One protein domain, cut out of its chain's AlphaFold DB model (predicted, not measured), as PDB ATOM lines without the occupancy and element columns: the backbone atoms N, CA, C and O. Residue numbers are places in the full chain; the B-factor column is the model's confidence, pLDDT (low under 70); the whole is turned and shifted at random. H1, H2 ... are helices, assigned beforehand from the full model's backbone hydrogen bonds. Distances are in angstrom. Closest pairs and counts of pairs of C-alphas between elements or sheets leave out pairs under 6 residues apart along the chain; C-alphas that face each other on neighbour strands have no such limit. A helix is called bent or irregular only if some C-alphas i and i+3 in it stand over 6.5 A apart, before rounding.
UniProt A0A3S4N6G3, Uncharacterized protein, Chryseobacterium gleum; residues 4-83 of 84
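Overview. This is residues 4 to 83 of the 84 residues of an uncharacterized protein of Chryseobacterium gleum (UniProt A0A3S4N6G3). The long helix H1 sticks out, with residues 5 to 29, from a small head of H2, H3 and H4. The printed part has 80 residues with four named helices, H1 to H4 along the chain, and is all helix by class. It is loose, with a radius of gyration of the C-alphas of 16.8 A, and spans 54 by 29 by 19 A.

Arrangement. H1, residues 5 to 37, touches H3, residues 55 to 66, with residues 34 to 37 alone; the closest C-alphas, of Val 37 and Thr 66, are 6.3 A apart. H4, residues 71 to 82, touches H3, closest at C-alphas 74 and 64, 5.7 A. With residues 71 to 75 alone H4 touches H2, residues 40 to 50, closest at C-alphas 71 and 46, 6.0 A. Every O i to N i+4 pair is within hydrogen-bond range in H4, 28 of 29 in H1, 4 of 7 in H2 and 6 of 8 in H3.

Along the chain. H1 runs 48.2 A from C-alpha 5 at (-58.465, 20.207, 40.739); H4 ends at C-alpha 82 at (-16.398, 4.717, 48.150). H2 and H3 are irregular: C-alphas 41 and 44 are 8.7 A apart, 56 and 59 7.6 A.

Size, cuts and confidence. The printed part has no cut; pLDDT is under 70 in residues 4 to 7, 20 to 46 and 50.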
ATOM      1  N   ASN A   4     -61.336  22.540  42.977       60.28
ATOM      2  CA  ASN A   4     -60.234  21.904  43.715       60.28
ATOM      3  C   ASN A   4     -59.124  21.361  42.808       60.28
ATOM      4  O   ASN A   4     -57.954  21.482  43.148       60.28
ATOM      5  N   ILE A   5     -59.459  20.826  41.631       60.56
ATOM      6  CA  ILE A   5     -58.465  20.207  40.739       60.56
ATOM      7  C   ILE A   5     -57.566  21.273  40.098       60.56
ATOM      8  O   ILE A   5     -56.348  21.129  40.113       60.56
ATOM      9  N   GLY A   6     -58.141  22.382  39.616       64.12
ATOM     10  CA  GLY A   6     -57.369  23.486  39.030       64.12
ATOM     11  C   GLY A   6     -56.447  24.187  40.036       64.12
ATOM     12  O   GLY A   6     -55.327  24.559  39.694       64.12
ATOM     13  N   LYS A   7     -56.871  24.303  41.302       68.12
ATOM     14  CA  LYS A   7     -56.013  24.814  42.382       68.12
ATOM     15  C   LYS A   7     -54.880  23.847  42.716       68.12
ATOM     16  O   LYS A   7     -53.739  24.285  42.797       68.12
ATOM     17  N   SER A   8     -55.171  22.555  42.851       71.06
ATOM     18  CA  SER A   8     -54.142  21.544  43.124       71.06
ATOM     19  C   SER A   8     -53.124  21.422  41.988       71.06
ATOM     20  O   SER A   8     -51.931  21.329  42.257       71.06
ATOM     21  N   ALA A   9     -53.564  21.492  40.728       74.06
ATOM     22  CA  ALA A   9     -52.678  21.462  39.566       74.06
ATOM     23  C   ALA A   9     -51.761  22.695  39.503       74.06
ATOM     24  O   ALA A   9     -50.560  22.554  39.289       74.06
ATOM     25  N   ASN A  10     -52.295  23.893  39.770       77.50
ATOM     26  CA  ASN A  10     -51.486  25.112  39.835       77.50
ATOM     27  C   ASN A  10     -50.491  25.091  41.003       77.50
ATOM     28  O   ASN A  10     -49.350  25.515  40.841       77.50
ATOM     29  N   CYS A  11     -50.881  24.563  42.168       79.75
ATOM     30  CA  CYS A  11     -49.956  24.385  43.287       79.75
ATOM     31  C   CYS A  11     -48.823  23.408  42.941       79.75
ATOM     32  O   CYS A  11     -47.667  23.701  43.235       79.75
ATOM     33  N   ALA A  12     -49.131  22.287  42.284       77.56
ATOM     34  CA  ALA A  12     -48.126  21.316  41.857       77.56
ATOM     35  C   ALA A  12     -47.161  21.904  40.811       77.56
ATOM     36  O   ALA A  12     -45.952  21.721  40.927       77.56
ATOM     37  N   ALA A  13     -47.674  22.656  39.832       76.88
ATOM     38  CA  ALA A  13     -46.851  23.320  38.821       76.88
ATOM     39  C   ALA A  13     -45.906  24.366  39.436       76.88
ATOM     40  O   ALA A  13     -44.720  24.392  39.110       76.88
ATOM     41  N   ASN A  14     -46.399  25.181  40.374       84.69
ATOM     42  CA  ASN A  14     -45.571  26.163  41.075       84.69
ATOM     43  C   ASN A  14     -44.497  25.488  41.938       84.69
ATOM     44  O   ASN A  14     -43.333  25.867  41.858       84.69
ATOM     45  N   ALA A  15     -44.855  24.440  42.687       76.56
ATOM     46  CA  ALA A  15     -43.894  23.677  43.482       76.56
ATOM     47  C   ALA A  15     -42.802  23.037  42.609       76.56
ATOM     48  O   ALA A  15     -41.627  23.053  42.970       76.56
ATOM     49  N   PHE A  16     -43.167  22.527  41.432       74.69
ATOM     50  CA  PHE A  16     -42.216  21.961  40.477       74.69
ATOM     51  C   PHE A  16     -41.268  23.019  39.894       74.69
ATOM     52  O   PHE A  16     -40.067  22.774  39.770       74.69
ATOM     53  N   MET A  17     -41.785  24.205  39.564       78.94
ATOM     54  CA  MET A  17     -40.960  25.325  39.107       78.94
ATOM     55  C   MET A  17     -40.004  25.816  40.194       78.94
ATOM     56  O   MET A  17     -38.847  26.105  39.900       78.94
ATOM     57  N   ASP A  18     -40.468  25.911  41.436       70.88
ATOM     58  CA  ASP A  18     -39.636  26.361  42.549       70.88
ATOM     59  C   ASP A  18     -38.568  25.323  42.909       70.88
ATOM     60  O   ASP A  18     -37.428  25.700  43.172       70.88
ATOM     61  N   PHE A  19     -38.878  24.029  42.785       75.44
ATOM     62  CA  PHE A  19     -37.880  22.961  42.848       75.44
ATOM     63  C   PHE A  19     -36.801  23.118  41.766       75.44
ATOM     64  O   PHE A  19     -35.617  23.100  42.085       75.44
ATOM     65  N   HIS A  20     -37.179  23.349  40.503       64.19
ATOM     66  CA  HIS A  20     -36.201  23.530  39.420       64.19
ATOM     67  C   HIS A  20     -35.330  24.774  39.613       64.19
ATOM     68  O   HIS A  20     -34.141  24.742  39.309       64.19
ATOM     69  N   LYS A  21     -35.892  25.866  40.143       59.44
ATOM     70  CA  LYS A  21     -35.115  27.064  40.485       59.44
ATOM     71  C   LYS A  21     -34.139  26.798  41.625       59.44
ATOM     72  O   LYS A  21     -32.998  27.239  41.535       59.44
ATOM     73  N   ALA A  22     -34.579  26.097  42.670       53.16
ATOM     74  CA  ALA A  22     -33.732  25.740  43.802       53.16
ATOM     75  C   ALA A  22     -32.592  24.811  43.364       53.16
ATOM     76  O   ALA A  22     -31.443  25.068  43.704       53.16
ATOM     77  N   LEU A  23     -32.898  23.809  42.535       59.81
ATOM     78  CA  LEU A  23     -31.913  22.919  41.926       59.81
ATOM     79  C   LEU A  23     -30.899  23.714  41.097       59.81
ATOM     80  O   LEU A  23     -29.701  23.614  41.326       59.81
ATOM     81  N   TYR A  24     -31.373  24.582  40.199       59.31
ATOM     82  CA  TYR A  24     -30.497  25.415  39.379       59.31
ATOM     83  C   TYR A  24     -29.636  26.369  40.219       59.31
ATOM     84  O   TYR A  24     -28.468  26.569  39.906       59.31
ATOM     85  N   GLN A  25     -30.176  26.951  41.295       53.66
ATOM     86  CA  GLN A  25     -29.404  27.792  42.211       53.66
ATOM     87  C   GLN A  25     -28.346  27.003  42.976       53.66
ATOM     88  O   GLN A  25     -27.234  27.507  43.100       53.66
ATOM     89  N   CYS A  26     -28.668  25.803  43.462       55.78
ATOM     90  CA  CYS A  26     -27.716  24.944  44.165       55.78
ATOM     91  C   CYS A  26     -26.571  24.563  43.227       55.78
ATOM     92  O   CYS A  26     -25.425  24.925  43.486       55.78
ATOM     93  N   CYS A  27     -26.904  24.014  42.053       61.97
ATOM     94  CA  CYS A  27     -25.920  23.655  41.037       61.97
ATOM     95  C   CYS A  27     -25.110  24.871  40.568       61.97
ATOM     96  O   CYS A  27     -23.913  24.761  40.346       61.97
ATOM     97  N   SER A  28     -25.724  26.053  40.432       61.72
ATOM     98  CA  SER A  28     -25.018  27.269  40.011       61.72
ATOM     99  C   SER A  28     -24.095  27.829  41.096       61.72
ATOM    100  O   SER A  28     -23.015  28.322  40.773       61.72
ATOM    101  N   LEU A  29     -24.491  27.784  42.369       64.81
ATOM    102  CA  LEU A  29     -23.649  28.202  43.492       64.81
ATOM    103  C   LEU A  29     -22.457  27.261  43.645       64.81
ATOM    104  O   LEU A  29     -21.322  27.726  43.690       64.81
ATOM    105  N   GLU A  30     -22.710  25.956  43.633       66.19
ATOM    106  CA  GLU A  30     -21.683  24.917  43.719       66.19
ATOM    107  C   GLU A  30     -20.730  24.986  42.521       66.19
ATOM    108  O   GLU A  30     -19.515  24.997  42.704       66.19
ATOM    109  N   TYR A  31     -21.256  25.176  41.306       64.69
ATOM    110  CA  TYR A  31     -20.453  25.386  40.100       64.69
ATOM    111  C   TYR A  31     -19.595  26.654  40.174       64.69
ATOM    112  O   TYR A  31     -18.430  26.643  39.784       64.69
ATOM    113  N   ASN A  32     -20.141  27.766  40.675       64.88
ATOM    114  CA  ASN A  32     -19.387  29.014  40.800       64.88
ATOM    115  C   ASN A  32     -18.288  28.929  41.862       64.88
ATOM    116  O   ASN A  32     -17.229  29.525  41.669       64.88
ATOM    117  N   GLU A  33     -18.521  28.217  42.966       66.44
ATOM    118  CA  GLU A  33     -17.470  27.957  43.949       66.44
ATOM    119  C   GLU A  33     -16.402  27.035  43.358       66.44
ATOM    120  O   GLU A  33     -15.229  27.394  43.394       66.44
ATOM    121  N   LEU A  34     -16.784  25.946  42.684       64.56
ATOM    122  CA  LEU A  34     -15.842  25.055  41.999       64.56
ATOM    123  C   LEU A  34     -15.004  25.797  40.950       64.56
ATOM    124  O   LEU A  34     -13.779  25.686  40.951       64.56
ATOM    125  N   LYS A  35     -15.619  26.650  40.124       64.50
ATOM    126  CA  LYS A  35     -14.924  27.469  39.118       64.50
ATOM    127  C   LYS A  35     -13.838  28.376  39.707       64.50
ATOM    128  O   LYS A  35     -12.883  28.697  39.006       64.50
ATOM    129  N   LYS A  36     -13.963  28.813  40.964       65.00
ATOM    130  CA  LYS A  36     -12.938  29.645  41.623       65.00
ATOM    131  C   LYS A  36     -11.705  28.852  42.041       65.00
ATOM    132  O   LYS A  36     -10.635  29.443  42.149       65.00
ATOM    133  N   VAL A  37     -11.861  27.562  42.328       61.47
ATOM    134  CA  VAL A  37     -10.778  26.721  42.858       61.47
ATOM    135  C   VAL A  37     -10.137  25.844  41.779       61.47
ATOM    136  O   VAL A  37      -9.056  25.297  41.986       61.47
ATOM    137  N   CYS A  38     -10.787  25.710  40.624       66.44
ATOM    138  CA  CYS A  38     -10.329  24.858  39.533       66.44
ATOM    139  C   CYS A  38      -9.488  25.613  38.506       66.44
ATOM    140  O   CYS A  38      -9.539  26.837  38.402       66.44
ATOM    141  N   ASP A  39      -8.729  24.846  37.726       66.00
ATOM    142  CA  ASP A  39      -7.925  25.364  36.626       66.00
ATOM    143  C   ASP A  39      -8.833  25.996  35.547       66.00
ATOM    144  O   ASP A  39      -9.677  25.291  34.975       66.00
ATOM    145  N   PRO A  40      -8.703  27.310  35.270       59.91
ATOM    146  CA  PRO A  40      -9.506  27.986  34.257       59.91
ATOM    147  C   PRO A  40      -9.251  27.472  32.833       59.91
ATOM    148  O   PRO A  40     -10.103  27.691  31.970       59.91
ATOM    149  N   ASP A  41      -8.128  26.791  32.585       65.31
ATOM    150  CA  ASP A  41      -7.735  26.339  31.249       65.31
ATOM    151  C   ASP A  41      -8.335  24.968  30.864       65.31
ATOM    152  O   ASP A  41      -8.339  24.621  29.682       65.31
ATOM    153  N   ASP A  42      -8.912  24.214  31.814       69.44
ATOM    154  CA  ASP A  42      -9.551  22.906  31.561       69.44
ATOM    155  C   ASP A  42     -10.952  22.781  32.191       69.44
ATOM    156  O   ASP A  42     -11.304  21.815  32.868       69.44
ATOM    157  N   LEU A  43     -11.784  23.806  31.988       64.44
ATOM    158  CA  LEU A  43     -13.167  23.836  32.481       64.44
ATOM    159  C   LEU A  43     -14.040  22.704  31.917       64.44
ATOM    160  O   LEU A  43     -14.907  22.201  32.625       64.44
ATOM    161  N   GLN A  44     -13.812  22.289  30.669       67.50
ATOM    162  CA  GLN A  44     -14.675  21.323  29.988       67.50
ATOM    163  C   GLN A  44     -14.555  19.909  30.576       67.50
ATOM    164  O   GLN A  44     -15.576  19.299  30.886       67.50
ATOM    165  N   ASN A  45     -13.335  19.399  30.790       65.44
ATOM    166  CA  ASN A  45     -13.155  18.074  31.402       65.44
ATOM    167  C   ASN A  45     -13.568  18.071  32.881       65.44
ATOM    168  O   ASN A  45     -14.005  17.056  33.422       65.44
ATOM    169  N   ASN A  46     -13.436  19.222  33.537       69.81
ATOM    170  CA  ASN A  46     -13.821  19.411  34.927       69.81
ATOM    171  C   ASN A  46     -15.346  19.395  35.128       69.81
ATOM    172  O   ASN A  46     -15.828  18.851  36.120       69.81
ATOM    173  N   GLU A  47     -16.108  19.952  34.186       70.38
ATOM    174  CA  GLU A  47     -17.574  19.979  34.231       70.38
ATOM    175  C   GLU A  47     -18.187  18.586  34.016       70.38
ATOM    176  O   GLU A  47     -19.127  18.215  34.715       70.38
ATOM    177  N   GLU A  48     -17.621  17.766  33.126       70.69
ATOM    178  CA  GLU A  48     -18.093  16.390  32.903       70.69
ATOM    179  C   GLU A  48     -17.945  15.505  34.152       70.69
ATOM    180  O   GLU A  48     -18.841  14.718  34.455       70.69
ATOM    181  N   LEU A  49     -16.852  15.659  34.907       73.38
ATOM    182  CA  LEU A  49     -16.600  14.892  36.133       73.38
ATOM    183  C   LEU A  49     -17.563  15.253  37.266       73.38
ATOM    184  O   LEU A  49     -17.902  14.388  38.070       73.38
ATOM    185  N   PHE A  50     -18.038  16.499  37.315       68.25
ATOM    186  CA  PHE A  50     -19.005  16.939  38.319       68.25
ATOM    187  C   PHE A  50     -20.312  16.142  38.236       68.25
ATOM    188  O   PHE A  50     -20.823  15.691  39.254       68.25
ATOM    189  N   PHE A  51     -20.808  15.879  37.024       71.81
ATOM    190  CA  PHE A  51     -22.033  15.095  36.828       71.81
ATOM    191  C   PHE A  51     -21.888  13.607  37.169       71.81
ATOM    192  O   PHE A  51     -22.888  12.888  37.192       71.81
ATOM    193  N   LEU A  52     -20.661  13.131  37.397       78.19
ATOM    194  CA  LEU A  52     -20.381  11.754  37.795       78.19
ATOM    195  C   LEU A  52     -20.258  11.590  39.313       78.19
ATOM    196  O   LEU A  52     -20.194  10.453  39.772       78.19
ATOM    197  N   ILE A  53     -20.202  12.687  40.077       81.12
ATOM    198  CA  ILE A  53     -20.154  12.655  41.541       81.12
ATOM    199  C   ILE A  53     -21.586  12.465  42.071       81.12
ATOM    200  O   ILE A  53     -22.453  13.289  41.780       81.12
ATOM    201  N   PRO A  54     -21.863  11.406  42.850       82.00
ATOM    202  CA  PRO A  54     -23.127  11.268  43.561       82.00
ATOM    203  C   PRO A  54     -23.355  12.414  44.553       82.00
ATOM    204  O   PRO A  54     -22.434  12.817  45.267       82.00
ATOM    205  N   ASP A  55     -24.604  12.878  44.655       78.25
ATOM    206  CA  ASP A  55     -24.981  14.036  45.476       78.25
ATOM    207  C   ASP A  55     -24.566  13.902  46.952       78.25
ATOM    208  O   ASP A  55     -24.212  14.889  47.601       78.25
ATOM    209  N   GLU A  56     -24.577  12.681  47.491       81.06
ATOM    210  CA  GLU A  56     -24.170  12.394  48.871       81.06
ATOM    211  C   GLU A  56     -22.695  12.705  49.173       81.06
ATOM    212  O   GLU A  56     -22.359  12.891  50.341       81.06
ATOM    213  N   TYR A  57     -21.844  12.825  48.147       85.00
ATOM    214  CA  TYR A  57     -20.410  13.110  48.276       85.00
ATOM    215  C   TYR A  57     -20.025  14.538  47.862       85.00
ATOM    216  O   TYR A  57     -18.839  14.881  47.860       85.00
ATOM    217  N   ASN A  58     -20.995  15.402  47.533       79.94
ATOM    218  CA  ASN A  58     -20.718  16.769  47.072       79.94
ATOM    219  C   ASN A  58     -19.907  17.580  48.091       79.94
ATOM    220  O   ASN A  58     -19.004  18.328  47.715       79.94
ATOM    221  N   GLN A  59     -20.173  17.416  49.389       80.81
ATOM    222  CA  GLN A  59     -19.453  18.165  50.416       80.81
ATOM    223  C   GLN A  59     -17.998  17.694  50.573       80.81
ATOM    224  O   GLN A  59     -17.104  18.540  50.667       80.81
ATOM    225  N   GLU A  60     -17.730  16.382  50.581       85.38
ATOM    226  CA  GLU A  60     -16.354  15.866  50.552       85.38
ATOM    227  C   GLU A  60     -15.613  16.299  49.283       85.38
ATOM    228  O   GLU A  60     -14.455  16.714  49.368       85.38
ATOM    229  N   PHE A  61     -16.279  16.267  48.128       85.88
ATOM    230  CA  PHE A  61     -15.702  16.706  46.860       85.88
ATOM    231  C   PHE A  61     -15.278  18.177  46.908       85.88
ATOM    232  O   PHE A  61     -14.117  18.495  46.637       85.88
ATOM    233  N   ILE A  62     -16.176  19.071  47.339       80.75
ATOM    234  CA  ILE A  62     -15.872  20.500  47.497       80.75
ATOM    235  C   ILE A  62     -14.691  20.696  48.449       80.75
ATOM    236  O   ILE A  62     -13.796  21.492  48.161       80.75
ATOM    237  N   ASN A  63     -14.643  19.960  49.561       83.00
ATOM    238  CA  ASN A  63     -13.547  20.063  50.521       83.00
ATOM    239  C   ASN A  63     -12.204  19.656  49.899       83.00
ATOM    240  O   ASN A  63     -11.224  20.381  50.066       83.00
ATOM    241  N   LEU A  64     -12.156  18.540  49.161       83.62
ATOM    242  CA  LEU A  64     -10.946  18.062  48.482       83.62
ATOM    243  C   LEU A  64     -10.431  19.078  47.462       83.62
ATOM    244  O   LEU A  64      -9.244  19.406  47.451       83.62
ATOM    245  N   VAL A  65     -11.322  19.634  46.642       81.00
ATOM    246  CA  VAL A  65     -10.933  20.657  45.667       81.00
ATOM    247  C   VAL A  65     -10.460  21.930  46.384       81.00
ATOM    248  O   VAL A  65      -9.431  22.502  46.030       81.00
ATOM    249  N   THR A  66     -11.133  22.325  47.470       78.44
ATOM    250  CA  THR A  66     -10.786  23.513  48.276       78.44
ATOM    251  C   THR A  66      -9.401  23.423  48.916       78.44
ATOM    252  O   THR A  66      -8.717  24.439  49.041       78.44
ATOM    253  N   VAL A  67      -8.944  22.226  49.293       80.94
ATOM    254  CA  VAL A  67      -7.589  22.030  49.842       80.94
ATOM    255  C   VAL A  67      -6.499  21.942  48.766       80.94
ATOM    256  O   VAL A  67      -5.333  21.727  49.094       80.94
ATOM    257  N   GLY A  68      -6.855  22.157  47.496       74.88
ATOM    258  CA  GLY A  68      -5.922  22.259  46.376       74.88
ATOM    259  C   GLY A  68      -5.822  21.007  45.508       74.88
ATOM    260  O   GLY A  68      -4.922  20.936  44.670       74.88
ATOM    261  N   CYS A  69      -6.707  20.015  45.674       81.25
ATOM    262  CA  CYS A  69      -6.804  18.929  44.702       81.25
ATOM    263  C   CYS A  69      -7.430  19.434  43.397       81.25
ATOM    264  O   CYS A  69      -8.374  20.221  43.402       81.25
ATOM    265  N   SER A  70      -6.958  18.914  42.264       81.94
ATOM    266  CA  SER A  70      -7.713  19.044  41.013       81.94
ATOM    267  C   SER A  70      -9.017  18.241  41.092       81.94
ATOM    268  O   SER A  70      -9.084  17.234  41.801       81.94
ATOM    269  N   ILE A  71     -10.030  18.628  40.310       79.19
ATOM    270  CA  ILE A  71     -11.308  17.897  40.216       79.19
ATOM    271  C   ILE A  71     -11.084  16.421  39.890       79.19
ATOM    272  O   ILE A  71     -11.660  15.555  40.541       79.19
ATOM    273  N   LYS A  72     -10.199  16.124  38.934       82.81
ATOM    274  CA  LYS A  72      -9.871  14.744  38.567       82.81
ATOM    275  C   LYS A  72      -9.319  13.951  39.746       82.81
ATOM    276  O   LYS A  72      -9.736  12.823  39.968       82.81
ATOM    277  N   GLN A  73      -8.396  14.531  40.511       84.94
ATOM    278  CA  GLN A  73      -7.852  13.867  41.697       84.94
ATOM    279  C   GLN A  73      -8.922  13.669  42.767       84.94
ATOM    280  O   GLN A  73      -8.990  12.593  43.346       84.94
ATOM    281  N   ALA A  74      -9.761  14.677  43.012       87.12
ATOM    282  CA  ALA A  74     -10.847  14.571  43.979       87.12
ATOM    283  C   ALA A  74     -11.852  13.475  43.581       87.12
ATOM    284  O   ALA A  74     -12.215  12.658  44.421       87.12
ATOM    285  N   TYR A  75     -12.235  13.405  42.304       87.38
ATOM    286  CA  TYR A  75     -13.103  12.355  41.773       87.38
ATOM    287  C   TYR A  75     -12.485  10.961  41.924       87.38
ATOM    288  O   TYR A  75     -13.124  10.082  42.491       87.38
ATOM    289  N   GLU A  76     -11.243  10.754  41.470       89.12
ATOM    290  CA  GLU A  76     -10.584   9.443  41.571       89.12
ATOM    291  C   GLU A  76     -10.420   9.009  43.036       89.12
ATOM    292  O   GLU A  76     -10.666   7.850  43.354       89.12
ATOM    293  N   LEU A  77     -10.092   9.938  43.943       90.88
ATOM    294  CA  LEU A  77      -9.995   9.657  45.379       90.88
ATOM    295  C   LEU A  77     -11.338   9.239  45.981       90.88
ATOM    296  O   LEU A  77     -11.386   8.283  46.752       90.88
ATOM    297  N   LEU A  78     -12.424   9.941  45.653       89.75
ATOM    298  CA  LEU A  78     -13.754   9.590  46.151       89.75
ATOM    299  C   LEU A  78     -14.234   8.264  45.564       89.75
ATOM    300  O   LEU A  78     -14.741   7.417  46.295       89.75
ATOM    301  N   LYS A  79     -14.020   8.049  44.268       90.81
ATOM    302  CA  LYS A  79     -14.359   6.795  43.605       90.81
ATOM    303  C   LYS A  79     -13.594   5.611  44.195       90.81
ATOM    304  O   LYS A  79     -14.185   4.565  44.432       90.81
ATOM    305  N   GLU A  80     -12.297   5.764  44.453       92.44
ATOM    306  CA  GLU A  80     -11.480   4.727  45.091       92.44
ATOM    307  C   GLU A  80     -11.923   4.466  46.537       92.44
ATOM    308  O   GLU A  80     -11.987   3.314  46.962       92.44
ATOM    309  N   ALA A  81     -12.255   5.516  47.293       91.00
ATOM    310  CA  ALA A  81     -12.643   5.392  48.695       91.00
ATOM    311  C   ALA A  81     -14.042   4.785  48.899       91.00
ATOM    312  O   ALA A  81     -14.265   4.114  49.910       91.00
ATOM    313  N   TYR A  82     -14.977   5.039  47.978       88.75
ATOM    314  CA  TYR A  82     -16.398   4.717  48.150       88.75
ATOM    315  C   TYR A  82     -16.973   3.763  47.090       88.75
ATOM    316  O   TYR A  82     -18.115   3.336  47.236       88.75
ATOM    317  N   GLU A  83     -16.196   3.391  46.068       86.62
ATOM    318  CA  GLU A  83     -16.548   2.412  45.022       86.62
ATOM    319  C   GLU A  83     -17.874   2.683  44.280       86.62
ATOM    320  O   GLU A  83     -18.580   1.742  43.901       86.62
TER     321      GLU A  83